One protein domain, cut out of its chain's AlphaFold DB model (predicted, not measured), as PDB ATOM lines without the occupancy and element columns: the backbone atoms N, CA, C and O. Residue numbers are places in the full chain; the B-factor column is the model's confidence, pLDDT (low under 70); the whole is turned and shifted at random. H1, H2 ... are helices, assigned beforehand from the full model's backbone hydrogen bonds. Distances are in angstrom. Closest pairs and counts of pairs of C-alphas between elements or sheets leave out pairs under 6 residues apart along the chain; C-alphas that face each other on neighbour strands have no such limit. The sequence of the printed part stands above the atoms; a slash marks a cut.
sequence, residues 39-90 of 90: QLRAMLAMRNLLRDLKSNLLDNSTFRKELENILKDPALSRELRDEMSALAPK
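Overview. This is residues 39 to 90 of the 90 residues of the protein "Type VI secretion protein" of Atlantibacter hermannii (UniProt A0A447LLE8). Look for a flat, open frame of three helices: long H1 makes one side, H2 turns across its far end, and H3 comes back toward the beginning of H1, leaving the middle empty. The printed part has 52 residues with three named helices, H1, H2, H3 in chain order, and no named strand: all helix. It is only just loose, close to compact, with a radius of gyration of the C-alphas of 12.2 A and spans of 33 by 26 by 7 A.

Arrangement. Start at H1, residues 39 to 59. With residues 56 to 57 alone it touches H2, residues 61 to 72, only at the corner, closest C-alphas Leu 57 and Arg 64, 5.3 A, at a steep tilt of 59 degrees, opposite ways. With residues 42 to 46 alone it only just touches H3, residues 74 to 87, with 3 pairs of C-alphas within 8 A, closest Ala 42 and Leu 87, 6.3 A, at a steep tilt of 42 degrees, opposite ways. H2, with residues 70 to 71 alone, and H3 only just touch, only at the corner, with 3 such pairs, closest C-alphas Leu 71 and Ser 77, 5.0 A, about perpendicular at 80 degrees. In H1, H2 and H3 every O i to N i+4 pair is within hydrogen-bond range.

Along the chain. Find C-alpha 39 at (167.264, 211.181, 149.607); H1 runs 30.7 A to C-alpha 59. H2 runs 16.4 A, and H3 runs 19.8 A to C-alpha 87 at (172.449, 204.764, 144.001).

Size, cuts and confidence. The C-alphas farthest apart, Ser 61 and Lys 90, are 33.8 A apart. The printed part has no cut, and both links are tight. pLDDT is under 70 at residues 56 to 60, 64, 84 to 85 and 87 to 90.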
ATOM      1  N   GLN A  39     166.631 210.453 150.707       75.06
ATOM      2  CA  GLN A  39     167.264 211.181 149.607       75.06
ATOM      3  C   GLN A  39     168.655 211.695 150.001       75.06
ATOM      4  O   GLN A  39     169.633 211.503 149.281       75.06
ATOM      5  N   LEU A  40     168.785 212.290 151.189       79.94
ATOM      6  CA  LEU A  40     170.061 212.829 151.662       79.94
ATOM      7  C   LEU A  40     171.062 211.726 152.023       79.94
ATOM      8  O   LEU A  40     172.266 211.890 151.822       79.94
ATOM      9  N   ARG A  41     170.584 210.575 152.505       75.06
ATOM     10  CA  ARG A  41     171.424 209.409 152.802       75.06
ATOM     11  C   ARG A  41     172.149 208.903 151.558       75.06
ATOM     12  O   ARG A  41     173.336 208.587 151.630       75.06
ATOM     13  N   ALA A  42     171.450 208.839 150.430       70.31
ATOM     14  CA  ALA A  42     172.030 208.436 149.157       70.31
ATOM     15  C   ALA A  42     173.094 209.439 148.672       70.31
ATOM     16  O   ALA A  42     174.203 209.046 148.312       70.31
ATOM     17  N   MET A  43     172.824 210.744 148.785       77.06
ATOM     18  CA  MET A  43     173.810 211.786 148.463       77.06
ATOM     19  C   MET A  43     175.043 211.737 149.378       77.06
ATOM     20  O   MET A  43     176.170 211.921 148.917       77.06
ATOM     21  N   LEU A  44     174.860 211.446 150.670       76.56
ATOM     22  CA  LEU A  44     175.963 211.233 151.608       76.56
ATOM     23  C   LEU A  44     176.816 210.019 151.225       76.56
ATOM     24  O   LEU A  44     178.043 210.107 151.276       76.56
ATOM     25  N   ALA A  45     176.189 208.910 150.828       70.50
ATOM     26  CA  ALA A  45     176.897 207.724 150.354       70.50
ATOM     27  C   ALA A  45     177.712 208.036 149.092       70.50
ATOM     28  O   ALA A  45     178.895 207.709 149.038       70.50
ATOM     29  N   MET A  46     177.127 208.760 148.133       75.19
ATOM     30  CA  MET A  46     177.814 209.191 146.916       75.19
ATOM     31  C   MET A  46     178.989 210.129 147.222       75.19
ATOM     32  O   MET A  46     180.087 209.931 146.712       75.19
ATOM     33  N   ARG A  47     178.808 211.115 148.110       81.25
ATOM     34  CA  ARG A  47     179.896 211.993 148.574       81.25
ATOM     35  C   ARG A  47     181.029 211.184 149.211       81.25
ATOM     36  O   ARG A  47     182.194 211.456 148.927       81.25
ATOM     37  N   ASN A  48     180.705 210.233 150.087       78.38
ATOM     38  CA  ASN A  48     181.710 209.399 150.745       78.38
ATOM     39  C   ASN A  48     182.446 208.528 149.728       78.38
ATOM     40  O   ASN A  48     183.669 208.534 149.729       78.38
ATOM     41  N   LEU A  49     181.728 207.905 148.793       73.94
ATOM     42  CA  LEU A  49     182.324 207.143 147.702       73.94
ATOM     43  C   LEU A  49     183.257 208.008 146.848       73.94
ATOM     44  O   LEU A  49     184.376 207.599 146.573       73.94
ATOM     45  N   LEU A  50     182.852 209.226 146.479       77.88
ATOM     46  CA  LEU A  50     183.700 210.158 145.728       77.88
ATOM     47  C   LEU A  50     184.929 210.601 146.530       77.88
ATOM     48  O   LEU A  50     186.014 210.762 145.970       77.88
ATOM     49  N   ARG A  51     184.782 210.798 147.843       81.44
ATOM     50  CA  ARG A  51     185.899 211.130 148.736       81.44
ATOM     51  C   ARG A  51     186.881 209.966 148.841       81.44
ATOM     52  O   ARG A  51     188.086 210.186 148.753       81.44
ATOM     53  N   ASP A  52     186.369 208.756 148.996       77.12
ATOM     54  CA  ASP A  52     187.168 207.544 149.125       77.12
ATOM     55  C   ASP A  52     187.833 207.210 147.783       77.12
ATOM     56  O   ASP A  52     189.017 206.881 147.752       77.12
ATOM     57  N   LEU A  53     187.135 207.416 146.663       71.81
ATOM     58  CA  LEU A  53     187.692 207.334 145.314       71.81
ATOM     59  C   LEU A  53     188.840 208.333 145.139       71.81
ATOM     60  O   LEU A  53     189.911 207.958 144.675       71.81
ATOM     61  N   LYS A  54     188.651 209.590 145.562       71.38
ATOM     62  CA  LYS A  54     189.697 210.620 145.528       71.38
ATOM     63  C   LYS A  54     190.907 210.242 146.389       71.38
ATOM     64  O   LYS A  54     192.027 210.437 145.934       71.38
ATOM     65  N   SER A  55     190.705 209.703 147.593       76.75
ATOM     66  CA  SER A  55     191.813 209.272 148.463       76.75
ATOM     67  C   SER A  55     192.580 208.101 147.847       76.75
ATOM     68  O   SER A  55     193.794 208.171 147.693       76.75
ATOM     69  N   ASN A  56     191.871 207.062 147.394       68.38
ATOM     70  CA  ASN A  56     192.489 205.889 146.772       68.38
ATOM     71  C   ASN A  56     193.187 206.227 145.448       68.38
ATOM     72  O   ASN A  56     194.227 205.655 145.141       68.38
ATOM     73  N   LEU A  57     192.667 207.182 144.675       65.88
ATOM     74  CA  LEU A  57     193.321 207.669 143.459       65.88
ATOM     75  C   LEU A  57     194.649 208.369 143.734       65.88
ATOM     76  O   LEU A  57     195.545 208.302 142.889       65.88
ATOM     77  N   LEU A  58     194.770 209.073 144.861       64.19
ATOM     78  CA  LEU A  58     195.995 209.776 145.242       64.19
ATOM     79  C   LEU A  58     197.062 208.800 145.752       64.19
ATOM     80  O   LEU A  58     198.219 208.945 145.366       64.19
ATOM     81  N   ASP A  59     196.657 207.782 146.514       67.94
ATOM     82  CA  ASP A  59     197.585 206.866 147.190       67.94
ATOM     83  C   ASP A  59     197.890 205.574 146.404       67.94
ATOM     84  O   ASP A  59     198.934 204.957 146.613       67.94
ATOM     85  N   ASN A  60     197.023 205.151 145.475       69.19
ATOM     86  CA  ASN A  60     197.148 203.871 144.772       69.19
ATOM     87  C   ASN A  60     197.184 204.043 143.242       69.19
ATOM     88  O   ASN A  60     196.165 204.153 142.553       69.19
ATOM     89  N   SER A  61     198.398 204.030 142.685       74.44
ATOM     90  CA  SER A  61     198.642 204.159 141.243       74.44
ATOM     91  C   SER A  61     198.098 202.983 140.420       74.44
ATOM     92  O   SER A  61     197.724 203.180 139.263       74.44
ATOM     93  N   THR A  62     198.001 201.786 141.005       77.38
ATOM     94  CA  THR A  62     197.384 200.610 140.371       77.38
ATOM     95  C   THR A  62     195.878 200.805 140.244       77.38
ATOM     96  O   THR A  62     195.333 200.636 139.159       77.38
ATOM     97  N   PHE A  63     195.219 201.266 141.311       70.88
ATOM     98  CA  PHE A  63     193.793 201.592 141.283       70.88
ATOM     99  C   PHE A  63     193.473 202.669 140.237       70.88
ATOM    100  O   PHE A  63     192.508 202.536 139.491       70.88
ATOM    101  N   ARG A  64     194.319 203.703 140.121       69.06
ATOM    102  CA  ARG A  64     194.179 204.727 139.074       69.06
ATOM    103  C   ARG A  64     194.224 204.133 137.666       69.06
ATOM    104  O   ARG A  64     193.388 204.491 136.845       69.06
ATOM    105  N   LYS A  65     195.177 203.237 137.387       77.50
ATOM    106  CA  LYS A  65     195.305 202.585 136.074       77.50
ATOM    107  C   LYS A  65     194.107 201.695 135.755       77.50
ATOM    108  O   LYS A  65     193.592 201.774 134.647       77.50
ATOM    109  N   GLU A  66     193.639 200.901 136.716       78.25
ATOM    110  CA  GLU A  66     192.451 200.061 136.523       78.25
ATOM    111  C   GLU A  66     191.187 200.903 136.327       78.25
ATOM    112  O   GLU A  66     190.405 200.639 135.418       78.25
ATOM    113  N   LEU A  67     191.020 201.988 137.093       74.06
ATOM    114  CA  LEU A  67     189.908 202.918 136.900       74.06
ATOM    115  C   LEU A  67     189.968 203.604 135.526       74.06
ATOM    116  O   LEU A  67     188.945 203.735 134.861       74.06
ATOM    117  N   GLU A  68     191.151 204.020 135.067       74.88
ATOM    118  CA  GLU A  68     191.332 204.549 133.710       74.88
ATOM    119  C   GLU A  68     191.005 203.509 132.631       74.88
ATOM    120  O   GLU A  68     190.433 203.871 131.605       74.88
ATOM    121  N   ASN A  69     191.337 202.234 132.845       78.25
ATOM    122  CA  ASN A  69     190.987 201.154 131.922       78.25
ATOM    123  C   ASN A  69     189.465 200.952 131.857       78.25
ATOM    124  O   ASN A  69     188.906 200.908 130.763       78.25
ATOM    125  N   ILE A  70     188.794 200.928 133.012       75.12
ATOM    126  CA  ILE A  70     187.328 200.838 133.125       75.12
ATOM    127  C   ILE A  70     186.650 202.043 132.457       75.12
ATOM    128  O   ILE A  70     185.653 201.886 131.761       75.12
ATOM    129  N   LEU A  71     187.195 203.253 132.621       70.12
ATOM    130  CA  LEU A  71     186.654 204.468 132.001       70.12
ATOM    131  C   LEU A  71     186.891 204.541 130.486       70.12
ATOM    132  O   LEU A  71     186.106 205.188 129.789       70.12
ATOM    133  N   LYS A  72     187.961 203.916 129.975       79.38
ATOM    134  CA  LYS A  72     188.234 203.799 128.531       79.38
ATOM    135  C   LYS A  72     187.299 202.810 127.847       79.38
ATOM    136  O   LYS A  72     187.057 202.968 126.652       79.38
ATOM    137  N   ASP A  73     186.781 201.827 128.579       86.25
ATOM    138  CA  ASP A  73     185.772 200.910 128.070       86.25
ATOM    139  C   ASP A  73     184.369 201.543 128.181       86.25
ATOM    140  O   ASP A  73     183.843 201.742 129.280       86.25
ATOM    141  N   PRO A  74     183.719 201.880 127.054       78.81
ATOM    142  CA  PRO A  74     182.401 202.502 127.073       78.81
ATOM    143  C   PRO A  74     181.290 201.589 127.617       78.81
ATOM    144  O   PRO A  74     180.252 202.117 128.016       78.81
ATOM    145  N   ALA A  75     181.469 200.264 127.643       80.94
ATOM    146  CA  ALA A  75     180.513 199.340 128.251       80.94
ATOM    147  C   ALA A  75     180.624 199.367 129.782       80.94
ATOM    148  O   ALA A  75     179.632 199.638 130.458       80.94
ATOM    149  N   LEU A  76     181.838 199.208 130.320       76.31
ATOM    150  CA  LEU A  76     182.084 199.234 131.768       76.31
ATOM    151  C   LEU A  76     181.821 200.622 132.374       76.31
ATOM    152  O   LEU A  76     181.279 200.746 133.469       76.31
ATOM    153  N   SER A  77     182.145 201.687 131.638       74.88
ATOM    154  CA  SER A  77     181.833 203.065 132.033       74.88
ATOM    155  C   SER A  77     180.324 203.319 132.120       74.88
ATOM    156  O   SER A  77     179.874 204.063 132.994       74.88
ATOM    157  N   ARG A  78     179.524 202.708 131.234       76.50
ATOM    158  CA  ARG A  78     178.057 202.782 131.304       76.50
ATOM    159  C   ARG A  78     177.520 202.013 132.498       76.50
ATOM    160  O   ARG A  78     176.752 202.591 133.248       76.50
ATOM    161  N   GLU A  79     177.980 200.788 132.718       80.56
ATOM    162  CA  GLU A  79     177.570 199.972 133.865       80.56
ATOM    163  C   GLU A  79     177.873 200.672 135.198       80.56
ATOM    164  O   GLU A  79     176.989 200.825 136.036       80.56
ATOM    165  N   LEU A  80     179.081 201.228 135.345       74.25
ATOM    166  CA  LEU A  80     179.450 202.015 136.521       74.25
ATOM    167  C   LEU A  80     178.553 203.250 136.688       74.25
ATOM    168  O   LEU A  80     178.158 203.592 137.800       74.25
ATOM    169  N   ARG A  81     178.227 203.951 135.596       72.50
ATOM    170  CA  ARG A  81     177.313 205.102 135.636       72.50
ATOM    171  C   ARG A  81     175.896 204.690 136.009       72.50
ATOM    172  O   ARG A  81     175.269 205.412 136.775       72.50
ATOM    173  N   ASP A  82     175.426 203.553 135.519       80.00
ATOM    174  CA  ASP A  82     174.099 203.026 135.814       80.00
ATOM    175  C   ASP A  82     173.995 202.597 137.284       80.00
ATOM    176  O   ASP A  82     173.025 202.958 137.948       80.00
ATOM    177  N   GLU A  83     175.019 201.944 137.846       76.88
ATOM    178  CA  GLU A  83     175.092 201.659 139.287       76.88
ATOM    179  C   GLU A  83     175.118 202.947 140.124       76.88
ATOM    180  O   GLU A  83     174.393 203.075 141.113       76.88
ATOM    181  N   MET A  84     175.907 203.941 139.706       66.38
ATOM    182  CA  MET A  84     175.983 205.245 140.374       66.38
ATOM    183  C   MET A  84     174.652 206.007 140.307       66.38
ATOM    184  O   MET A  84     174.253 206.639 141.284       66.38
ATOM    185  N   SER A  85     173.948 205.939 139.176       66.81
ATOM    186  CA  SER A  85     172.625 206.537 138.986       66.81
ATOM    187  C   SER A  85     171.520 205.769 139.708       66.81
ATOM    188  O   SER A  85     170.551 206.390 140.127       66.81
ATOM    189  N   ALA A  86     171.658 204.456 139.903       71.06
ATOM    190  CA  ALA A  86     170.751 203.658 140.727       71.06
ATOM    191  C   ALA A  86     170.928 203.939 142.229       71.06
ATOM    192  O   ALA A  86     169.980 203.814 143.005       71.06
ATOM    193  N   LEU A  87     172.139 204.330 142.640       63.03
ATOM    194  CA  LEU A  87     172.449 204.764 144.001       63.03
ATOM    195  C   LEU A  87     172.034 206.214 144.275       63.03
ATOM    196  O   LEU A  87     171.780 206.553 145.429       63.03
ATOM    197  N   ALA A  88     171.962 207.067 143.250       53.78
ATOM    198  CA  ALA A  88     171.424 208.418 143.363       53.78
ATOM    199  C   ALA A  88     169.880 208.381 143.385       53.78
ATOM    200  O   ALA A  88     169.267 207.691 142.570       53.78
ATOM    201  N   PRO A  89     169.214 209.101 144.302       52.78
ATOM    202  CA  PRO A  89     167.761 209.174 144.297       52.78
ATOM    203  C   PRO A  89     167.295 210.029 143.107       52.78
ATOM    204  O   PRO A  89     167.978 210.982 142.728       52.78
ATOM    205  N   LYS A  90     166.143 209.669 142.525       47.09
ATOM    206  CA  LYS A  90     165.407 210.519 141.574       47.09
ATOM    207  C   LYS A  90     164.855 211.761 142.261       47.09
ATOM    208  O   LYS A  90     164.420 211.622 143.427       47.09
TER     209      LYS A  90